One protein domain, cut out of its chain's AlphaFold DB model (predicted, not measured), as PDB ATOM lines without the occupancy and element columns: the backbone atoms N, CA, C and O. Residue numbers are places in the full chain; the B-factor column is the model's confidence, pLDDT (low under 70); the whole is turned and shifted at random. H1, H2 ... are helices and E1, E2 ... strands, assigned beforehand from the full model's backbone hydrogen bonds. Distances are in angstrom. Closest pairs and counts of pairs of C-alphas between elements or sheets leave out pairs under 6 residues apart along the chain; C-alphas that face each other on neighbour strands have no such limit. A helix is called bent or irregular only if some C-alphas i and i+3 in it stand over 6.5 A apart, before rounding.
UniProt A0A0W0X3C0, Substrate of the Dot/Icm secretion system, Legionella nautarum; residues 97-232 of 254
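AT A GLANCE: This is residues 97 to 232 of the 254 residues of the protein "Substrate of the Dot/Icm secretion system" of Legionella nautarum (UniProt A0A0W0X3C0). A small three-stranded sheet, E2 E1 E5, has helices H2 and H3 over one face and its other face bare; H1 packs on H2, away from the sheet. The short hairpin of E3 and E4 packs on the last part of H2, and at the end of the printed part H4 reaches outward, its residues 227 to 232 sticking out. The 136 printed residues include four named helices and five named strands, in the order H1 E1 E2 H2 E3 E4 H3 E5 H4. The class is mixed, helices and strands; the larger sheet, E2 E1 E5, is mixed and E3 E4 antiparallel. The whole is compact, with a radius of gyration of the C-alphas of 15.3 A and spans of 44 by 39 by 24 A.

IN THESE COORDINATES: H1, residues 97 to 115, is 27.0 A long from C-alpha 97 at (-32.099, 28.219, 26.963). E1 is residues 120 to 126, 19.8 A, and E2 residues 133 to 139, 20.6 A. H2, residues 146 to 162, is 23.9 A long and only just irregular: C-alphas 148 and 151 are 6.8 A apart. E3 is residues 165 to 168 and E4 residues 171 to 174. H3, residues 193 to 209, 24.3 A, has a kink of 33 degrees near residue 202 and is only just irregular, with C-alphas 202 and 205 6.8 A apart. E5 is residues 215 to 219, 13.2 A. H4, residues 223 to 232, ends at C-alpha 232 (-73.908, 41.861, 30.193).

HOW THE PARTS SIT: Hairpin E1 and E2 is antiparallel, with N 123 and O 136 at 3.0 A; E1 and E5 are parallel, with N 216 and O 120 at 2.8 A. H2 and H3 are on the same face, two layers, helices on one face of a sheet. H3, height 8.4 A over the sheet, runs along the strands, at 4 degrees to E5 on the local plane. H2, height 9.7 A, runs slantwise, at 52 degrees to E2 on the local plane. H2 touches H3 with residues 155 to 160 alone; the closest C-alphas, of Phe 159 and Leu 204, are 7.0 A apart. H1 touches H2, opposite ways at a shallow tilt of 30 degrees, closest at the C-alphas of Ala 108 and Pro 151, 4.6 A. In hairpin E3 and E4, antiparallel, N 166 and O 173 are 2.9 A apart; the closest C-alphas of H2 and E3, Leu 160 and Val 166, are 6.1 A apart. H4 only grazes the sheet, with residues 223 to 225. Every O i to N i+4 pair is within hydrogen-bond range in H1 and H4; in H2 and in H3 11 of 13 are.

THE WHOLE: The C-alphas of Lys 114 and Gly 232, the two farthest apart, are 47.9 A apart. The printed part has no cut, and the link E4 to H3, 18 residues, is long. Mean pLDDT of the printed part is 90.0; residues 227 to 232 are under 70.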
ATOM      1  N   PHE A  97     -30.892  27.475  27.299       87.06
ATOM      2  CA  PHE A  97     -32.099  28.219  26.963       87.06
ATOM      3  C   PHE A  97     -31.980  29.684  27.384       87.06
ATOM      4  O   PHE A  97     -32.150  30.565  26.544       87.06
ATOM      5  N   GLU A  98     -31.613  29.948  28.638       86.88
ATOM      6  CA  GLU A  98     -31.392  31.304  29.154       86.88
ATOM      7  C   GLU A  98     -30.336  32.049  28.333       86.88
ATOM      8  O   GLU A  98     -30.547  33.189  27.920       86.88
ATOM      9  N   ASN A  99     -29.226  31.380  28.015       89.06
ATOM     10  CA  ASN A  99     -28.157  31.958  27.212       89.06
ATOM     11  C   ASN A  99     -28.616  32.271  25.779       89.06
ATOM     12  O   ASN A  99     -28.256  33.303  25.208       89.06
ATOM     13  N   PHE A 100     -29.444  31.403  25.190       90.00
ATOM     14  CA  PHE A 100     -30.052  31.677  23.894       90.00
ATOM     15  C   PHE A 100     -30.959  32.915  23.945       90.00
ATOM     16  O   PHE A 100     -30.851  33.763  23.056       90.00
ATOM     17  N   GLN A 101     -31.824  33.037  24.959       90.69
ATOM     18  CA  GLN A 101     -32.740  34.176  25.092       90.69
ATOM     19  C   GLN A 101     -31.987  35.487  25.303       90.69
ATOM     20  O   GLN A 101     -32.272  36.462  24.610       90.69
ATOM     21  N   GLU A 102     -30.977  35.498  26.172       90.69
ATOM     22  CA  GLU A 102     -30.159  36.681  26.431       90.69
ATOM     23  C   GLU A 102     -29.429  37.146  25.167       90.69
ATOM     24  O   GLU A 102     -29.571  38.298  24.754       90.69
ATOM     25  N   ASN A 103     -28.704  36.249  24.491       91.62
ATOM     26  CA  ASN A 103     -27.983  36.607  23.269       91.62
ATOM     27  C   ASN A 103     -28.942  37.015  22.136       91.62
ATOM     28  O   ASN A 103     -28.626  37.895  21.327       91.62
ATOM     29  N   ALA A 104     -30.119  36.384  22.041       92.19
ATOM     30  CA  ALA A 104     -31.148  36.769  21.080       92.19
ATOM     31  C   ALA A 104     -31.713  38.164  21.387       92.19
ATOM     32  O   ALA A 104     -31.893  38.957  20.458       92.19
ATOM     33  N   ALA A 105     -31.940  38.477  22.663       93.12
ATOM     34  CA  ALA A 105     -32.386  39.783  23.127       93.12
ATOM     35  C   ALA A 105     -31.349  40.868  22.821       93.12
ATOM     36  O   ALA A 105     -31.689  41.878  22.215       93.12
ATOM     37  N   GLU A 106     -30.078  40.654  23.157       92.81
ATOM     38  CA  GLU A 106     -29.002  41.606  22.863       92.81
ATOM     39  C   GLU A 106     -28.877  41.880  21.361       92.81
ATOM     40  O   GLU A 106     -28.862  43.035  20.930       92.81
ATOM     41  N   LYS A 107     -28.858  40.823  20.538       92.44
ATOM     42  CA  LYS A 107     -28.791  40.969  19.081       92.44
ATOM     43  C   LYS A 107     -30.000  41.734  18.540       92.44
ATOM     44  O   LYS A 107     -29.844  42.594  17.675       92.44
ATOM     45  N   ALA A 108     -31.196  41.442  19.047       93.62
ATOM     46  CA  ALA A 108     -32.411  42.146  18.658       93.62
ATOM     47  C   ALA A 108     -32.386  43.618  19.101       93.62
ATOM     48  O   ALA A 108     -32.782  44.487  18.326       93.62
ATOM     49  N   ALA A 109     -31.875  43.924  20.294       93.50
ATOM     50  CA  ALA A 109     -31.710  45.297  20.759       93.50
ATOM     51  C   ALA A 109     -30.738  46.084  19.873       93.50
ATOM     52  O   ALA A 109     -31.043  47.204  19.461       93.50
ATOM     53  N   GLU A 110     -29.606  45.487  19.501       92.94
ATOM     54  CA  GLU A 110     -28.666  46.098  18.563       92.94
ATOM     55  C   GLU A 110     -29.287  46.349  17.182       92.94
ATOM     56  O   GLU A 110     -29.072  47.401  16.582       92.94
ATOM     57  N   GLU A 111     -30.028  45.382  16.636       92.06
ATOM     58  CA  GLU A 111     -30.721  45.535  15.351       92.06
ATOM     59  C   GLU A 111     -31.786  46.639  15.417       92.06
ATOM     60  O   GLU A 111     -31.930  47.431  14.478       92.06
ATOM     61  N   PHE A 112     -32.500  46.724  16.542       91.50
ATOM     62  CA  PHE A 112     -33.535  47.722  16.760       91.50
ATOM     63  C   PHE A 112     -32.954  49.132  16.860       91.50
ATOM     64  O   PHE A 112     -33.345  50.008  16.093       91.50
ATOM     65  N   THR A 113     -31.977  49.335  17.745       90.75
ATOM     66  CA  THR A 113     -31.339  50.640  17.995       90.75
ATOM     67  C   THR A 113     -30.588  51.176  16.774       90.75
ATOM     68  O   THR A 113     -30.503  52.385  16.588       90.75
ATOM     69  N   LYS A 114     -30.105  50.308  15.874       90.31
ATOM     70  CA  LYS A 114     -29.534  50.724  14.576       90.31
ATOM     71  C   LYS A 114     -30.585  51.271  13.602       90.31
ATOM     72  O   LYS A 114     -30.239  52.050  12.715       90.31
ATOM     73  N   THR A 115     -31.840  50.847  13.738       86.81
ATOM     74  CA  THR A 115     -32.920  51.138  12.779       86.81
ATOM     75  C   THR A 115     -33.851  52.245  13.275       86.81
ATOM     76  O   THR A 115     -34.268  53.102  12.495       86.81
ATOM     77  N   VAL A 116     -34.177  52.247  14.568       84.00
ATOM     78  CA  VAL A 116     -35.167  53.132  15.189       84.00
ATOM     79  C   VAL A 116     -34.548  53.799  16.415       84.00
ATOM     80  O   VAL A 116     -34.196  53.134  17.379       84.00
ATOM     81  N   ASN A 117     -34.470  55.132  16.387       82.88
ATOM     82  CA  ASN A 117     -33.906  55.938  17.482       82.88
ATOM     83  C   ASN A 117     -34.971  56.588  18.377       82.88
ATOM     84  O   ASN A 117     -34.639  57.277  19.339       82.88
ATOM     85  N   ASN A 118     -36.249  56.430  18.033       86.56
ATOM     86  CA  ASN A 118     -37.334  57.140  18.698       86.56
ATOM     87  C   ASN A 118     -37.964  56.281  19.802       86.56
ATOM     88  O   ASN A 118     -38.029  55.058  19.647       86.56
ATOM     89  N   PRO A 119     -38.482  56.902  20.881       89.31
ATOM     90  CA  PRO A 119     -39.154  56.176  21.947       89.31
ATOM     91  C   PRO A 119     -40.310  55.322  21.427       89.31
ATOM     92  O   PRO A 119     -41.159  55.776  20.647       89.31
ATOM     93  N   VAL A 120     -40.356  54.080  21.892       93.81
ATOM     94  CA  VAL A 120     -41.331  53.088  21.441       93.81
ATOM     95  C   VAL A 120     -42.518  53.059  22.392       93.81
ATOM     96  O   VAL A 120     -42.378  53.107  23.607       93.81
ATOM     97  N   LYS A 121     -43.723  52.929  21.847       95.12
ATOM     98  CA  LYS A 121     -44.931  52.622  22.613       95.12
ATOM     99  C   LYS A 121     -45.362  51.196  22.318       95.12
ATOM    100  O   LYS A 121     -45.689  50.870  21.169       95.12
ATOM    101  N   ILE A 122     -45.395  50.380  23.362       95.25
ATOM    102  CA  ILE A 122     -45.825  48.987  23.328       95.25
ATOM    103  C   ILE A 122     -47.196  48.916  23.985       95.25
ATOM    104  O   ILE A 122     -47.368  49.274  25.146       95.25
ATOM    105  N   ALA A 123     -48.194  48.475  23.228       94.69
ATOM    106  CA  ALA A 123     -49.521  48.225  23.767       94.69
ATOM    107  C   ALA A 123     -49.841  46.744  23.642       94.69
ATOM    108  O   ALA A 123     -49.751  46.190  22.540       94.69
ATOM    109  N   PHE A 124     -50.257  46.137  24.745       95.56
ATOM    110  CA  PHE A 124     -50.571  44.717  24.813       95.56
ATOM    111  C   PHE A 124     -51.927  44.475  25.481       95.56
ATOM    112  O   PHE A 124     -52.504  45.377  26.085       95.56
ATOM    113  N   ALA A 125     -52.467  43.276  25.304       93.81
ATOM    114  CA  ALA A 125     -53.687  42.807  25.936       93.81
ATOM    115  C   ALA A 125     -53.596  41.295  26.156       93.81
ATOM    116  O   ALA A 125     -53.185  40.574  25.246       93.81
ATOM    117  N   VAL A 126     -54.023  40.835  27.331       93.62
ATOM    118  CA  VAL A 126     -54.142  39.412  27.680       93.62
ATOM    119  C   VAL A 126     -55.614  39.120  27.976       93.62
ATOM    120  O   VAL A 126     -56.214  39.890  28.718       93.62
ATOM    121  N   SER A 127     -56.207  38.078  27.394       91.56
ATOM    122  CA  SER A 127     -57.590  37.637  27.672       91.56
ATOM    123  C   SER A 127     -57.703  36.960  29.038       91.56
ATOM    124  O   SER A 127     -56.822  36.182  29.395       91.56
ATOM    125  N   GLU A 128     -58.790  37.206  29.771       89.44
ATOM    126  CA  GLU A 128     -58.998  36.645  31.120       89.44
ATOM    127  C   GLU A 128     -59.314  35.145  31.113       89.44
ATOM    128  O   GLU A 128     -58.917  34.427  32.022       89.44
ATOM    129  N   GLU A 129     -59.999  34.646  30.084       85.69
ATOM    130  CA  GLU A 129     -60.438  33.242  30.048       85.69
ATOM    131  C   GLU A 129     -59.414  32.317  29.380       85.69
ATOM    132  O   GLU A 129     -59.261  31.145  29.734       85.69
ATOM    133  N   GLU A 130     -58.719  32.830  28.364       87.56
ATOM    134  CA  GLU A 130     -57.895  32.005  27.479       87.56
ATOM    135  C   GLU A 130     -56.413  32.374  27.463       87.56
ATOM    136  O   GLU A 130     -55.653  31.745  26.729       87.56
ATOM    137  N   SER A 131     -55.996  33.389  28.224       89.94
ATOM    138  CA  SER A 131     -54.626  33.929  28.192       89.94
ATOM    139  C   SER A 131     -54.169  34.302  26.771       89.94
ATOM    140  O   SER A 131     -52.976  34.292  26.461       89.94
ATOM    141  N   GLN A 132     -55.123  34.622  25.884       92.19
ATOM    142  CA  GLN A 132     -54.836  35.082  24.528       92.19
ATOM    143  C   GLN A 132     -54.080  36.402  24.594       92.19
ATOM    144  O   GLN A 132     -54.534  37.350  25.233       92.19
ATOM    145  N   PHE A 133     -52.950  36.467  23.906       93.31
ATOM    146  CA  PHE A 133     -52.027  37.578  23.944       93.31
ATOM    147  C   PHE A 133     -51.983  38.306  22.610       93.31
ATOM    148  O   PHE A 133     -51.671  37.746  21.558       93.31
ATOM    149  N   ILE A 134     -52.277  39.601  22.665       93.38
ATOM    150  CA  ILE A 134     -52.211  40.502  21.523       93.38
ATOM    151  C   ILE A 134     -51.283  41.649  21.878       93.38
ATOM    152  O   ILE A 134     -51.363  42.223  22.960       93.38
ATOM    153  N   ARG A 135     -50.438  42.034  20.927       94.38
ATOM    154  CA  ARG A 135     -49.483  43.128  21.086       94.38
ATOM    155  C   ARG A 135     -49.391  43.988  19.843       94.38
ATOM    156  O   ARG A 135     -49.724  43.578  18.729       94.38
ATOM    157  N   SER A 136     -48.934  45.211  20.044       94.19
ATOM    158  CA  SER A 136     -48.708  46.181  18.988       94.19
ATOM    159  C   SER A 136     -47.578  47.122  19.368       94.19
ATOM    160  O   SER A 136     -47.450  47.519  20.526       94.19
ATOM    161  N   PHE A 137     -46.795  47.496  18.362       94.81
ATOM    162  CA  PHE A 137     -45.636  48.362  18.506       94.81
ATOM    163  C   PHE A 137     -45.827  49.622  17.664       94.81
ATOM    164  O   PHE A 137     -46.318  49.567  16.529       94.81
ATOM    165  N   SER A 138     -45.450  50.766  18.220       93.50
ATOM    166  CA  SER A 138     -45.508  52.053  17.531       93.50
ATOM    167  C   SER A 138     -44.348  52.953  17.937       93.50
ATOM    168  O   SER A 138     -43.899  52.893  19.074       93.50
ATOM    169  N   ALA A 139     -43.893  53.796  17.016       92.12
ATOM    170  CA  ALA A 139     -42.905  54.849  17.248       92.12
ATOM    171  C   ALA A 139     -43.420  56.136  16.584       92.12
ATOM    172  O   ALA A 139     -44.090  56.073  15.550       92.12
ATOM    173  N   ASP A 140     -43.209  57.295  17.213       87.75
ATOM    174  CA  ASP A 140     -43.701  58.608  16.739       87.75
ATOM    175  C   ASP A 140     -45.201  58.655  16.401       87.75
ATOM    176  O   ASP A 140     -45.646  59.312  15.460       87.75
ATOM    177  N   GLY A 141     -46.011  57.897  17.142       86.25
ATOM    178  CA  GLY A 141     -47.453  57.810  16.902       86.25
ATOM    179  C   GLY A 141     -47.852  57.013  15.653       86.25
ATOM    180  O   GLY A 141     -49.045  56.902  15.371       86.25
ATOM    181  N   LYS A 142     -46.900  56.411  14.928       91.31
ATOM    182  CA  LYS A 142     -47.156  55.506  13.803       91.31
ATOM    183  C   LYS A 142     -46.899  54.060  14.204       91.31
ATOM    184  O   LYS A 142     -45.982  53.752  14.960       91.31
ATOM    185  N   LYS A 143     -47.720  53.150  13.682       92.25
ATOM    186  CA  LYS A 143     -47.510  51.710  13.861       92.25
ATOM    187  C   LYS A 143     -46.234  51.297  13.128       92.25
ATOM    188  O   LYS A 143     -46.065  51.669  11.967       92.25
ATOM    189  N   LEU A 144     -45.379  50.521  13.790       91.44
ATOM    190  CA  LEU A 144     -44.174  49.984  13.158       91.44
ATOM    191  C   LEU A 144     -44.542  48.994  12.048       91.44
ATOM    192  O   LEU A 144     -45.569  48.302  12.116       91.44
ATOM    193  N   SER A 145     -43.701  48.934  11.014       91.88
ATOM    194  CA  SER A 145     -43.816  47.903   9.988       91.88
ATOM    195  C   SER A 145     -43.533  46.521  10.597       91.88
ATOM    196  O   SER A 145     -43.000  46.409  11.700       91.88
ATOM    197  N   LYS A 146     -43.910  45.443   9.900       89.88
ATOM    198  CA  LYS A 146     -43.655  44.080  10.404       89.88
ATOM    199  C   LYS A 146     -42.162  43.790  10.563       89.88
ATOM    200  O   LYS A 146     -41.798  43.073  11.489       89.88
ATOM    201  N   ASP A 147     -41.340  44.339   9.676       89.81
ATOM    202  CA  ASP A 147     -39.898  44.111   9.693       89.81
ATOM    203  C   ASP A 147     -39.242  44.901  10.833       89.81
ATOM    204  O   ASP A 147     -38.475  44.321  11.598       89.81
ATOM    205  N   ASP A 148     -39.647  46.158  11.048       90.44
ATOM    206  CA  ASP A 148     -39.130  46.991  12.149       90.44
ATOM    207  C   ASP A 148     -39.624  46.523  13.529       90.44
ATOM    208  O   ASP A 148     -38.977  46.752  14.548       90.44
ATOM    209  N   ALA A 149     -40.787  45.869  13.582       92.56
ATOM    210  CA  ALA A 149     -41.348  45.316  14.811       92.56
ATOM    211  C   ALA A 149     -40.718  43.976  15.219       92.56
ATOM    212  O   ALA A 149     -40.857  43.563  16.368       92.56
ATOM    213  N   LYS A 150     -40.056  43.269  14.297       93.69
ATOM    214  CA  LYS A 150     -39.532  41.919  14.542       93.69
ATOM    215  C   LYS A 150     -38.465  41.868  15.651       93.69
ATOM    216  O   LYS A 150     -38.518  40.933  16.453       93.69
ATOM    217  N   PRO A 151     -37.530  42.830  15.758       94.06
ATOM    218  CA  PRO A 151     -36.599  42.861  16.881       94.06
ATOM    219  C   PRO A 151     -37.305  43.065  18.231       94.06
ATOM    220  O   PRO A 151     -37.031  42.331  19.173       94.06
ATOM    221  N   LEU A 152     -38.292  43.966  18.311       94.19
ATOM    222  CA  LEU A 152     -39.096  44.163  19.530       94.19
ATOM    223  C   LEU A 152     -39.904  42.920  19.905       94.19
ATOM    224  O   LEU A 152     -40.047  42.601  21.080       94.19
ATOM    225  N   ASP A 153     -40.416  42.201  18.908       94.75
ATOM    226  CA  ASP A 153     -41.091  40.924  19.117       94.75
ATOM    227  C   ASP A 153     -40.159  39.876  19.732       94.75
ATOM    228  O   ASP A 153     -40.560  39.117  20.610       94.75
ATOM    229  N   THR A 154     -38.908  39.855  19.273       94.44
ATOM    230  CA  THR A 154     -37.873  38.947  19.778       94.44
ATOM    231  C   THR A 154     -37.494  39.311  21.213       94.44
ATOM    232  O   THR A 154     -37.442  38.426  22.058       94.44
ATOM    233  N   LEU A 155     -37.329  40.604  21.506       95.31
ATOM    234  CA  LEU A 155     -37.076  41.118  22.856       95.31
ATOM    235  C   LEU A 155     -38.196  40.766  23.831       95.31
ATOM    236  O   LEU A 155     -37.933  40.283  24.924       95.31
ATOM    237  N   LEU A 156     -39.449  40.965  23.425       95.56
ATOM    238  CA  LEU A 156     -40.597  40.620  24.254       95.56
ATOM    239  C   LEU A 156     -40.670  39.114  24.529       95.56
ATOM    240  O   LEU A 156     -40.998  38.715  25.638       95.56
ATOM    241  N   LYS A 157     -40.375  38.272  23.535       94.69
ATOM    242  CA  LYS A 157     -40.343  36.816  23.727       94.69
ATOM    243  C   LYS A 157     -39.221  36.379  24.660       94.69
ATOM    244  O   LYS A 157     -39.461  35.502  25.478       94.69
ATOM    245  N   ALA A 158     -38.046  36.995  24.555       94.50
ATOM    246  CA  ALA A 158     -36.946  36.748  25.479       94.50
ATOM    247  C   ALA A 158     -37.316  37.177  26.906       94.50
ATOM    248  O   ALA A 158     -37.162  36.387  27.828       94.50
ATOM    249  N   PHE A 159     -37.920  38.358  27.071       95.44
ATOM    250  CA  PHE A 159     -38.440  38.822  28.360       95.44
ATOM    251  C   PHE A 159     -39.454  37.844  28.968       95.44
ATOM    252  O   PHE A 159     -39.351  37.499  30.139       95.44
ATOM    253  N   LEU A 160     -40.427  37.373  28.179       94.75
ATOM    254  CA  LEU A 160     -41.400  36.386  28.654       94.75
ATOM    255  C   LEU A 160     -40.706  35.087  29.081       94.75
ATOM    256  O   LEU A 160     -41.021  34.556  30.139       94.75
ATOM    257  N   ALA A 161     -39.738  34.616  28.292       92.81
ATOM    258  CA  ALA A 161     -38.993  33.400  28.583       92.81
ATOM    259  C   ALA A 161     -38.147  33.505  29.864       92.81
ATOM    260  O   ALA A 161     -38.068  32.532  30.602       92.81
ATOM    261  N   GLU A 162     -37.562  34.672  30.149       91.62
ATOM    262  CA  GLU A 162     -36.855  34.952  31.412       91.62
ATOM    263  C   GLU A 162     -37.798  35.004  32.631       91.62
ATOM    264  O   GLU A 162     -37.338  34.933  33.766       91.62
ATOM    265  N   ASN A 163     -39.112  35.108  32.405       93.50
ATOM    266  CA  ASN A 163     -40.154  35.108  33.434       93.50
ATOM    267  C   ASN A 163     -41.041  33.847  33.350       93.50
ATOM    268  O   ASN A 163     -42.248  33.920  33.590       93.50
ATOM    269  N   ASP A 164     -40.462  32.707  32.959       93.31
ATOM    270  CA  ASP A 164     -41.118  31.391  32.891       93.31
ATOM    271  C   ASP A 164     -42.403  31.360  32.037       93.31
ATOM    272  O   ASP A 164     -43.347  30.606  32.302       93.31
ATOM    273  N   MET A 165     -42.466  32.184  30.985       94.75
ATOM    274  CA  MET A 165     -43.608  32.272  30.077       94.75
ATOM    275  C   MET A 165     -43.201  32.114  28.613       94.75
ATOM    276  O   MET A 165     -42.238  32.701  28.129       94.75
ATOM    277  N   VAL A 166     -44.002  31.374  27.848       93.75
ATOM    278  CA  VAL A 166     -43.820  31.226  26.397       93.75
ATOM    279  C   VAL A 166     -45.128  31.510  25.673       93.75
ATOM    280  O   VAL A 166     -46.209  31.093  26.087       93.75
ATOM    281  N   GLU A 167     -45.027  32.226  24.558       93.44
ATOM    282  CA  GLU A 167     -46.136  32.423  23.633       93.44
ATOM    283  C   GLU A 167     -46.152  31.308  22.574       93.44
ATOM    284  O   GLU A 167     -45.243  31.234  21.742       93.44
ATOM    285  N   ASP A 168     -47.226  30.514  22.526       92.75
ATOM    286  CA  ASP A 168     -47.540  29.650  21.378       92.75
ATOM    287  C   ASP A 168     -48.909  30.014  20.800       92.75
ATOM    288  O   ASP A 168     -49.897  30.142  21.519       92.75
ATOM    289  N   LYS A 169     -48.972  30.205  19.475       91.12
ATOM    290  CA  LYS A 169     -50.199  30.563  18.729       91.12
ATOM    291  C   LYS A 169     -51.029  31.684  19.380       91.12
ATOM    292  O   LYS A 169     -52.257  31.612  19.405       91.12
ATOM    293  N   SER A 170     -50.356  32.731  19.858       91.94
ATOM    294  CA  SER A 170     -50.974  33.878  20.538       91.94
ATOM    295  C   SER A 170     -51.631  33.548  21.883       91.94
ATOM    296  O   SER A 170     -52.534  34.266  22.302       91.94
ATOM    297  N   VAL A 171     -51.207  32.489  22.569       94.12
ATOM    298  CA  VAL A 171     -51.611  32.163  23.942       94.12
ATOM    299  C   VAL A 171     -50.359  32.083  24.806       94.12
ATOM    300  O   VAL A 171     -49.343  31.539  24.370       94.12
ATOM    301  N   LEU A 172     -50.422  32.648  26.012       95.12
ATOM    302  CA  LEU A 172     -49.336  32.551  26.986       95.12
ATOM    303  C   LEU A 172     -49.469  31.276  27.816       95.12
ATOM    304  O   LEU A 172     -50.523  30.991  28.393       95.12
ATOM    305  N   TYR A 173     -48.370  30.541  27.903       96.19
ATOM    306  CA  TYR A 173     -48.221  29.328  28.690       96.19
ATOM    307  C   TYR A 173     -47.117  29.505  29.722       96.19
ATOM    308  O   TYR A 173     -46.184  30.276  29.498       96.19
ATOM    309  N   GLN A 174     -47.220  28.773  30.829       94.44
ATOM    310  CA  GLN A 174     -46.094  28.613  31.744       94.44
ATOM    311  C   GLN A 174     -45.056  27.691  31.110       94.44
ATOM    312  O   GLN A 174     -45.422  26.723  30.434       94.44
ATOM    313  N   ALA A 175     -43.783  27.984  31.335       92.38
ATOM    314  CA  ALA A 175     -42.671  27.217  30.806       92.38
ATOM    315  C   ALA A 175     -41.746  26.690  31.912       92.38
ATOM    316  O   ALA A 175     -41.786  27.162  33.048       92.38
ATOM    317  N   ASP A 176     -40.957  25.674  31.574       88.88
ATOM    318  CA  ASP A 176     -39.852  25.178  32.394       88.88
ATOM    319  C   ASP A 176     -38.542  25.939  32.107       88.88
ATOM    320  O   ASP A 176     -38.453  26.765  31.194       88.88
ATOM    321  N   ASP A 177     -37.486  25.586  32.844       83.00
ATOM    322  CA  ASP A 177     -36.115  26.110  32.719       83.00
ATOM    323  C   ASP A 177     -35.455  25.872  31.341       83.00
ATOM    324  O   ASP A 177     -34.356  26.360  31.057       83.00
ATOM    325  N   LYS A 178     -36.117  25.108  30.469       84.19
ATOM    326  CA  LYS A 178     -35.696  24.790  29.099       84.19
ATOM    327  C   LYS A 178     -36.609  25.429  28.053       84.19
ATOM    328  O   LYS A 178     -36.394  25.201  26.859       84.19
ATOM    329  N   GLY A 179     -37.614  26.197  28.472       83.38
ATOM    330  CA  GLY A 179     -38.589  26.835  27.597       83.38
ATOM    331  C   GLY A 179     -39.649  25.896  27.025       83.38
ATOM    332  O   GLY A 179     -40.303  26.255  26.043       83.38
ATOM    333  N   ASN A 180     -39.813  24.691  27.575       90.94
ATOM    334  CA  ASN A 180     -40.927  23.814  27.221       90.94
ATOM    335  C   ASN A 180     -42.174  24.247  27.978       90.94
ATOM    336  O   ASN A 180     -42.093  24.646  29.132       90.94
ATOM    337  N   ILE A 181     -43.337  24.120  27.342       93.06
ATOM    338  CA  ILE A 181     -44.613  24.402  27.998       93.06
ATOM    339  C   ILE A 181     -44.840  23.377  29.115       93.06
ATOM    340  O   ILE A 181     -44.778  22.172  28.868       93.06
ATOM    341  N   ASN A 182     -45.133  23.861  30.322       92.19
ATOM    342  CA  ASN A 182     -45.502  23.013  31.447       92.19
ATOM    343  C   ASN A 182     -46.820  22.296  31.147       92.19
ATOM    344  O   ASN A 182     -47.773  22.899  30.649       92.19
ATOM    345  N   GLU A 183     -46.890  21.011  31.478       93.44
ATOM    346  CA  GLU A 183     -48.093  20.200  31.311       93.44
ATOM    347  C   GLU A 183     -48.498  19.569  32.644       93.44
ATOM    348  O   GLU A 183     -47.676  18.973  33.341       93.44
ATOM    349  N   ILE A 184     -49.786  19.656  32.976       89.56
ATOM    350  CA  ILE A 184     -50.395  18.943  34.104       89.56
ATOM    351  C   ILE A 184     -51.340  17.908  33.502       89.56
ATOM    352  O   ILE A 184     -52.249  18.260  32.755       89.56
ATOM    353  N   ASP A 185     -51.090  16.625  33.767       89.06
ATOM    354  CA  ASP A 185     -51.852  15.501  33.200       89.06
ATOM    355  C   ASP A 185     -51.935  15.513  31.655       89.06
ATOM    356  O   ASP A 185     -52.932  15.103  31.058       89.06
ATOM    357  N   GLY A 186     -50.876  15.994  30.992       87.81
ATOM    358  CA  GLY A 186     -50.805  16.125  29.529       87.81
ATOM    359  C   GLY A 186     -51.592  17.311  28.961       87.81
ATOM    360  O   GLY A 186     -51.808  17.387  27.750       87.81
ATOM    361  N   VAL A 187     -52.054  18.226  29.819       89.69
ATOM    362  CA  VAL A 187     -52.725  19.466  29.422       89.69
ATOM    363  C   VAL A 187     -51.752  20.641  29.565       89.69
ATOM    364  O   VAL A 187     -51.268  20.881  30.673       89.69
ATOM    365  N   PRO A 188     -51.496  21.409  28.487       92.88
ATOM    366  CA  PRO A 188     -50.670  22.611  28.534       92.88
ATOM    367  C   PRO A 188     -51.186  23.634  29.548       92.88
ATOM    368  O   PRO A 188     -52.331  24.092  29.469       92.88
ATOM    369  N   GLN A 189     -50.325  24.022  30.480       94.69
ATOM    370  CA  GLN A 189     -50.644  24.960  31.543       94.69
ATOM    371  C   GLN A 189     -50.546  26.397  31.027       94.69
ATOM    372  O   GLN A 189     -49.472  26.901  30.698       94.69
ATOM    373  N   ARG A 190     -51.693  27.074  30.951       93.94
ATOM    374  CA  ARG A 190     -51.756  28.491  30.579       93.94
ATOM    375  C   ARG A 190     -51.149  29.360  31.677       93.94
ATOM    376  O   ARG A 190     -51.270  29.043  32.860       93.94
ATOM    377  N   ALA A 191     -50.526  30.465  31.279       92.81
ATOM    378  CA  ALA A 191     -50.088  31.486  32.220       92.81
ATOM    379  C   ALA A 191     -51.305  32.161  32.863       92.81
ATOM    380  O   ALA A 191     -52.325  32.365  32.195       92.81
ATOM    381  N   ASP A 192     -51.184  32.523  34.140       93.62
ATOM    382  CA  ASP A 192     -52.200  33.323  34.817       93.62
ATOM    383  C   ASP A 192     -52.303  34.702  34.133       93.62
ATOM    384  O   ASP A 192     -51.290  35.403  34.031       93.62
ATOM    385  N   PRO A 193     -53.484  35.100  33.620       92.69
ATOM    386  CA  PRO A 193     -53.631  36.331  32.849       92.69
ATOM    387  C   PRO A 193     -53.246  37.594  33.611       92.69
ATOM    388  O   PRO A 193     -52.716  38.523  33.003       92.69
ATOM    389  N   GLN A 194     -53.542  37.649  34.911       92.81
ATOM    390  CA  GLN A 194     -53.288  38.831  35.722       92.81
ATOM    391  C   GLN A 194     -51.798  38.940  36.030       92.81
ATOM    392  O   GLN A 194     -51.199  39.970  35.737       92.81
ATOM    393  N   ASN A 195     -51.178  37.844  36.467       93.19
ATOM    394  CA  ASN A 195     -49.737  37.779  36.671       93.19
ATOM    395  C   ASN A 195     -48.962  38.129  35.391       93.19
ATOM    396  O   ASN A 195     -48.005  38.896  35.428       93.19
ATOM    397  N   ALA A 196     -49.402  37.624  34.232       93.81
ATOM    398  CA  ALA A 196     -48.787  37.958  32.951       93.81
ATOM    399  C   ALA A 196     -48.923  39.452  32.611       93.81
ATOM    400  O   ALA A 196     -47.978  40.051  32.102       93.81
ATOM    401  N   ARG A 197     -50.082  40.071  32.882       94.19
ATOM    402  CA  ARG A 197     -50.277  41.516  32.676       94.19
ATOM    403  C   ARG A 197     -49.342  42.327  33.566       94.19
ATOM    404  O   ARG A 197     -48.656  43.196  33.038       94.19
ATOM    405  N   ASP A 198     -49.299  42.005  34.853       94.69
ATOM    406  CA  ASP A 198     -48.520  42.739  35.850       94.69
ATOM    407  C   ASP A 198     -47.017  42.604  35.556       94.69
ATOM    408  O   ASP A 198     -46.315  43.606  35.435       94.69
ATOM    409  N   THR A 199     -46.551  41.386  35.260       94.94
ATOM    410  CA  THR A 199     -45.157  41.120  34.863       94.94
ATOM    411  C   THR A 199     -44.747  41.943  33.638       94.94
ATOM    412  O   THR A 199     -43.681  42.555  33.622       94.94
ATOM    413  N   ILE A 200     -45.587  41.988  32.598       95.50
ATOM    414  CA  ILE A 200     -45.278  42.735  31.370       95.50
ATOM    415  C   ILE A 200     -45.343  44.247  31.605       95.50
ATOM    416  O   ILE A 200     -44.510  44.975  31.075       95.50
ATOM    417  N   GLU A 201     -46.343  44.747  32.329       94.81
ATOM    418  CA  GLU A 201     -46.530  46.188  32.519       94.81
ATOM    419  C   GLU A 201     -45.449  46.798  33.414       94.81
ATOM    420  O   GLU A 201     -44.984  47.900  33.119       94.81
ATOM    421  N   GLU A 202     -45.012  46.069  34.442       94.19
ATOM    422  CA  GLU A 202     -44.014  46.536  35.405       94.19
ATOM    423  C   GLU A 202     -42.576  46.237  34.957       94.19
ATOM    424  O   GLU A 202     -41.721  47.110  35.057       94.19
ATOM    425  N   GLY A 203     -42.299  45.042  34.422       94.56
ATOM    426  CA  GLY A 203     -40.924  44.602  34.149       94.56
ATOM    427  C   GLY A 203     -40.398  44.912  32.746       94.56
ATOM    428  O   GLY A 203     -39.200  45.130  32.562       94.56
ATOM    429  N   LEU A 204     -41.265  44.944  31.727       95.81
ATOM    430  CA  LEU A 204     -40.819  45.149  30.344       95.81
ATOM    431  C   LEU A 204     -40.197  46.537  30.082       95.81
ATOM    432  O   LEU A 204     -39.253  46.589  29.290       95.81
ATOM    433  N   PRO A 205     -40.689  47.657  30.661       95.19
ATOM    434  CA  PRO A 205     -40.048  48.961  30.489       95.19
ATOM    435  C   PRO A 205     -38.573  48.945  30.905       95.19
ATOM    436  O   PRO A 205     -37.721  49.288  30.086       95.19
ATOM    437  N   ASP A 206     -38.286  48.461  32.114       95.31
ATOM    438  CA  ASP A 206     -36.935  48.405  32.679       95.31
ATOM    439  C   ASP A 206     -36.041  47.468  31.855       95.31
ATOM    440  O   ASP A 206     -34.933  47.829  31.459       95.31
ATOM    441  N   TYR A 207     -36.570  46.301  31.465       95.31
ATOM    442  CA  TYR A 207     -35.860  45.338  30.618       95.31
ATOM    443  C   TYR A 207     -35.398  45.926  29.273       95.31
ATOM    444  O   TYR A 207     -34.335  45.567  28.747       95.31
ATOM    445  N   LEU A 208     -36.219  46.798  28.679       94.88
ATOM    446  CA  LEU A 208     -35.906  47.485  27.428       94.88
ATOM    447  C   LEU A 208     -34.963  48.673  27.650       94.88
ATOM    448  O   LEU A 208     -34.070  48.891  26.826       94.88
ATOM    449  N   GLU A 209     -35.119  49.407  28.753       93.75
ATOM    450  CA  GLU A 209     -34.251  50.528  29.116       93.75
ATOM    451  C   GLU A 209     -32.812  50.073  29.382       93.75
ATOM    452  O   GLU A 209     -31.884  50.668  28.827       93.75
ATOM    453  N   ASP A 210     -32.618  48.950  30.081       92.94
ATOM    454  CA  ASP A 210     -31.307  48.313  30.294       92.94
ATOM    455  C   ASP A 210     -30.587  47.971  28.978       92.94
ATOM    456  O   ASP A 210     -29.360  47.861  28.916       92.94
ATOM    457  N   ARG A 211     -31.351  47.835  27.890       93.25
ATOM    458  CA  ARG A 211     -30.866  47.557  26.529       93.25
ATOM    459  C   ARG A 211     -30.829  48.804  25.639       93.25
ATOM    460  O   ARG A 211     -30.641  48.693  24.428       93.25
ATOM    461  N   GLY A 212     -30.991  49.991  26.223       91.75
ATOM    462  CA  GLY A 212     -30.915  51.281  25.539       91.75
ATOM    463  C   GLY A 212     -32.153  51.635  24.713       91.75
ATOM    464  O   GLY A 212     -32.062  52.470  23.811       91.75
ATOM    465  N   ILE A 213     -33.300  51.005  24.979       93.25
ATOM    466  CA  ILE A 213     -34.548  51.221  24.241       93.25
ATOM    467  C   ILE A 213     -35.567  51.900  25.166       93.25
ATOM    468  O   ILE A 213     -36.269  51.215  25.910       93.25
ATOM    469  N   PRO A 214     -35.719  53.235  25.104       91.19
ATOM    470  CA  PRO A 214     -36.732  53.921  25.892       91.19
ATOM    471  C   PRO A 214     -38.128  53.526  25.399       91.19
ATOM    472  O   PRO A 214     -38.492  53.771  24.240       91.19
ATOM    473  N   ALA A 215     -38.921  52.923  26.284       92.56
ATOM    474  CA  ALA A 215     -40.235  52.397  25.948       92.56
ATOM    475  C   ALA A 215     -41.316  52.841  26.942       92.56
ATOM    476  O   ALA A 215     -41.090  52.983  28.136       92.56
ATOM    477  N   THR A 216     -42.535  53.032  26.441       93.38
ATOM    478  CA  THR A 216     -43.741  53.124  27.270       93.38
ATOM    479  C   THR A 216     -44.601  51.903  27.007       93.38
ATOM    480  O   THR A 216     -45.073  51.703  25.881       93.38
ATOM    481  N   VAL A 217     -44.831  51.110  28.045       94.00
ATOM    482  CA  VAL A 217     -45.676  49.918  27.993       94.00
ATOM    483  C   VAL A 217     -47.051  50.269  28.557       94.00
ATOM    484  O   VAL A 217     -47.166  51.049  29.498       94.00
ATOM    485  N   LYS A 218     -48.119  49.778  27.922       92.38
ATOM    486  CA  LYS A 218     -49.489  50.002  28.390       92.38
ATOM    487  C   LYS A 218     -50.374  48.789  28.150       92.38
ATOM    488  O   LYS A 218     -50.574  48.392  26.993       92.38
ATOM    489  N   SER A 219     -50.983  48.290  29.219       90.69
ATOM    490  CA  SER A 219     -52.018  47.267  29.134       90.69
ATOM    491  C   SER A 219     -53.323  47.827  28.551       90.69
ATOM    492  O   SER A 219     -53.692  48.999  28.712       90.69
ATOM    493  N   ARG A 220     -54.038  46.995  27.795       89.88
ATOM    494  CA  ARG A 220     -55.361  47.280  27.235       89.88
ATOM    495  C   ARG A 220     -56.283  46.108  27.517       89.88
ATOM    496  O   ARG A 220     -55.886  44.956  27.407       89.88
ATOM    497  N   THR A 221     -57.564  46.402  27.732       85.38
ATOM    498  CA  THR A 221     -58.599  45.363  27.802       85.38
ATOM    499  C   THR A 221     -58.630  44.566  26.503       85.38
ATOM    500  O   THR A 221     -58.694  45.173  25.420       85.38
ATOM    501  N   HIS A 222     -58.620  43.238  26.607       87.75
ATOM    502  CA  HIS A 222     -58.638  42.342  25.459       87.75
ATOM    503  C   HIS A 222     -59.962  42.470  24.676       87.75
ATOM    504  O   HIS A 222     -61.013  42.728  25.270       87.75
ATOM    505  N   PRO A 223     -59.959  42.334  23.333       80.88
ATOM    506  CA  PRO A 223     -61.183  42.446  22.538       80.88
ATOM    507  C   PRO A 223     -62.287  41.450  22.923       80.88
ATOM    508  O   PRO A 223     -63.460  41.810  22.850       80.88
ATOM    509  N   ALA A 224     -61.923  40.233  23.342       75.19
ATOM    510  CA  ALA A 224     -62.879  39.214  23.790       75.19
ATOM    511  C   ALA A 224     -63.653  39.670  25.042       75.19
ATOM    512  O   ALA A 224     -64.884  39.650  25.050       75.19
ATOM    513  N   ASP A 225     -62.941  40.209  26.032       77.00
ATOM    514  CA  ASP A 225     -63.516  40.654  27.306       77.00
ATOM    515  C   ASP A 225     -64.452  41.860  27.106       77.00
ATOM    516  O   ASP A 225     -65.526  41.952  27.704       77.00
ATOM    517  N   ARG A 226     -64.121  42.763  26.166       72.00
ATOM    518  CA  ARG A 226     -65.000  43.894  25.800       72.00
ATOM    519  C   ARG A 226     -66.350  43.434  25.246       72.00
ATOM    520  O   ARG A 226     -67.368  44.067  25.527       72.00
ATOM    521  N   ALA A 227     -66.366  42.358  24.458       64.94
ATOM    522  CA  ALA A 227     -67.593  41.814  23.882       64.94
ATOM    523  C   ALA A 227     -68.483  41.132  24.940       64.94
ATOM    524  O   ALA A 227     -69.711  41.174  24.826       64.94
ATOM    525  N   GLY A 228     -67.882  40.552  25.986       58.50
ATOM    526  CA  GLY A 228     -68.592  40.004  27.146       58.50
ATOM    527  C   GLY A 228     -69.281  41.086  27.983       58.50
ATOM    528  O   GLY A 228     -70.477  40.984  28.264       58.50
ATOM    529  N   VAL A 229     -68.573  42.182  28.286       58.53
ATOM    530  CA  VAL A 229     -69.104  43.315  29.073       58.53
ATOM    531  C   VAL A 229     -70.273  44.011  28.365       58.53
ATOM    532  O   VAL A 229     -71.275  44.346  28.999       58.53
ATOM    533  N   GLN A 230     -70.208  44.175  27.039       56.59
ATOM    534  CA  GLN A 230     -71.307  44.772  26.266       56.59
ATOM    535  C   GLN A 230     -72.573  43.898  26.242       56.59
ATOM    536  O   GLN A 230     -73.680  44.435  26.257       56.59
ATOM    537  N   LYS A 231     -72.439  42.564  26.260       51.19
ATOM    538  CA  LYS A 231     -73.589  41.646  26.352       51.19
ATOM    539  C   LYS A 231     -74.208  41.590  27.753       51.19
ATOM    540  O   LYS A 231     -75.418  41.395  27.853       51.19
ATOM    541  N   GLY A 232     -73.415  41.768  28.811       44.97
ATOM    542  CA  GLY A 232     -73.908  41.861  30.193       44.97
ATOM    543  C   GLY A 232     -74.716  43.137  30.440       44.97
ATOM    544  O   GLY A 232     -75.850  43.072  30.902       44.97
TER     545      GLY A 232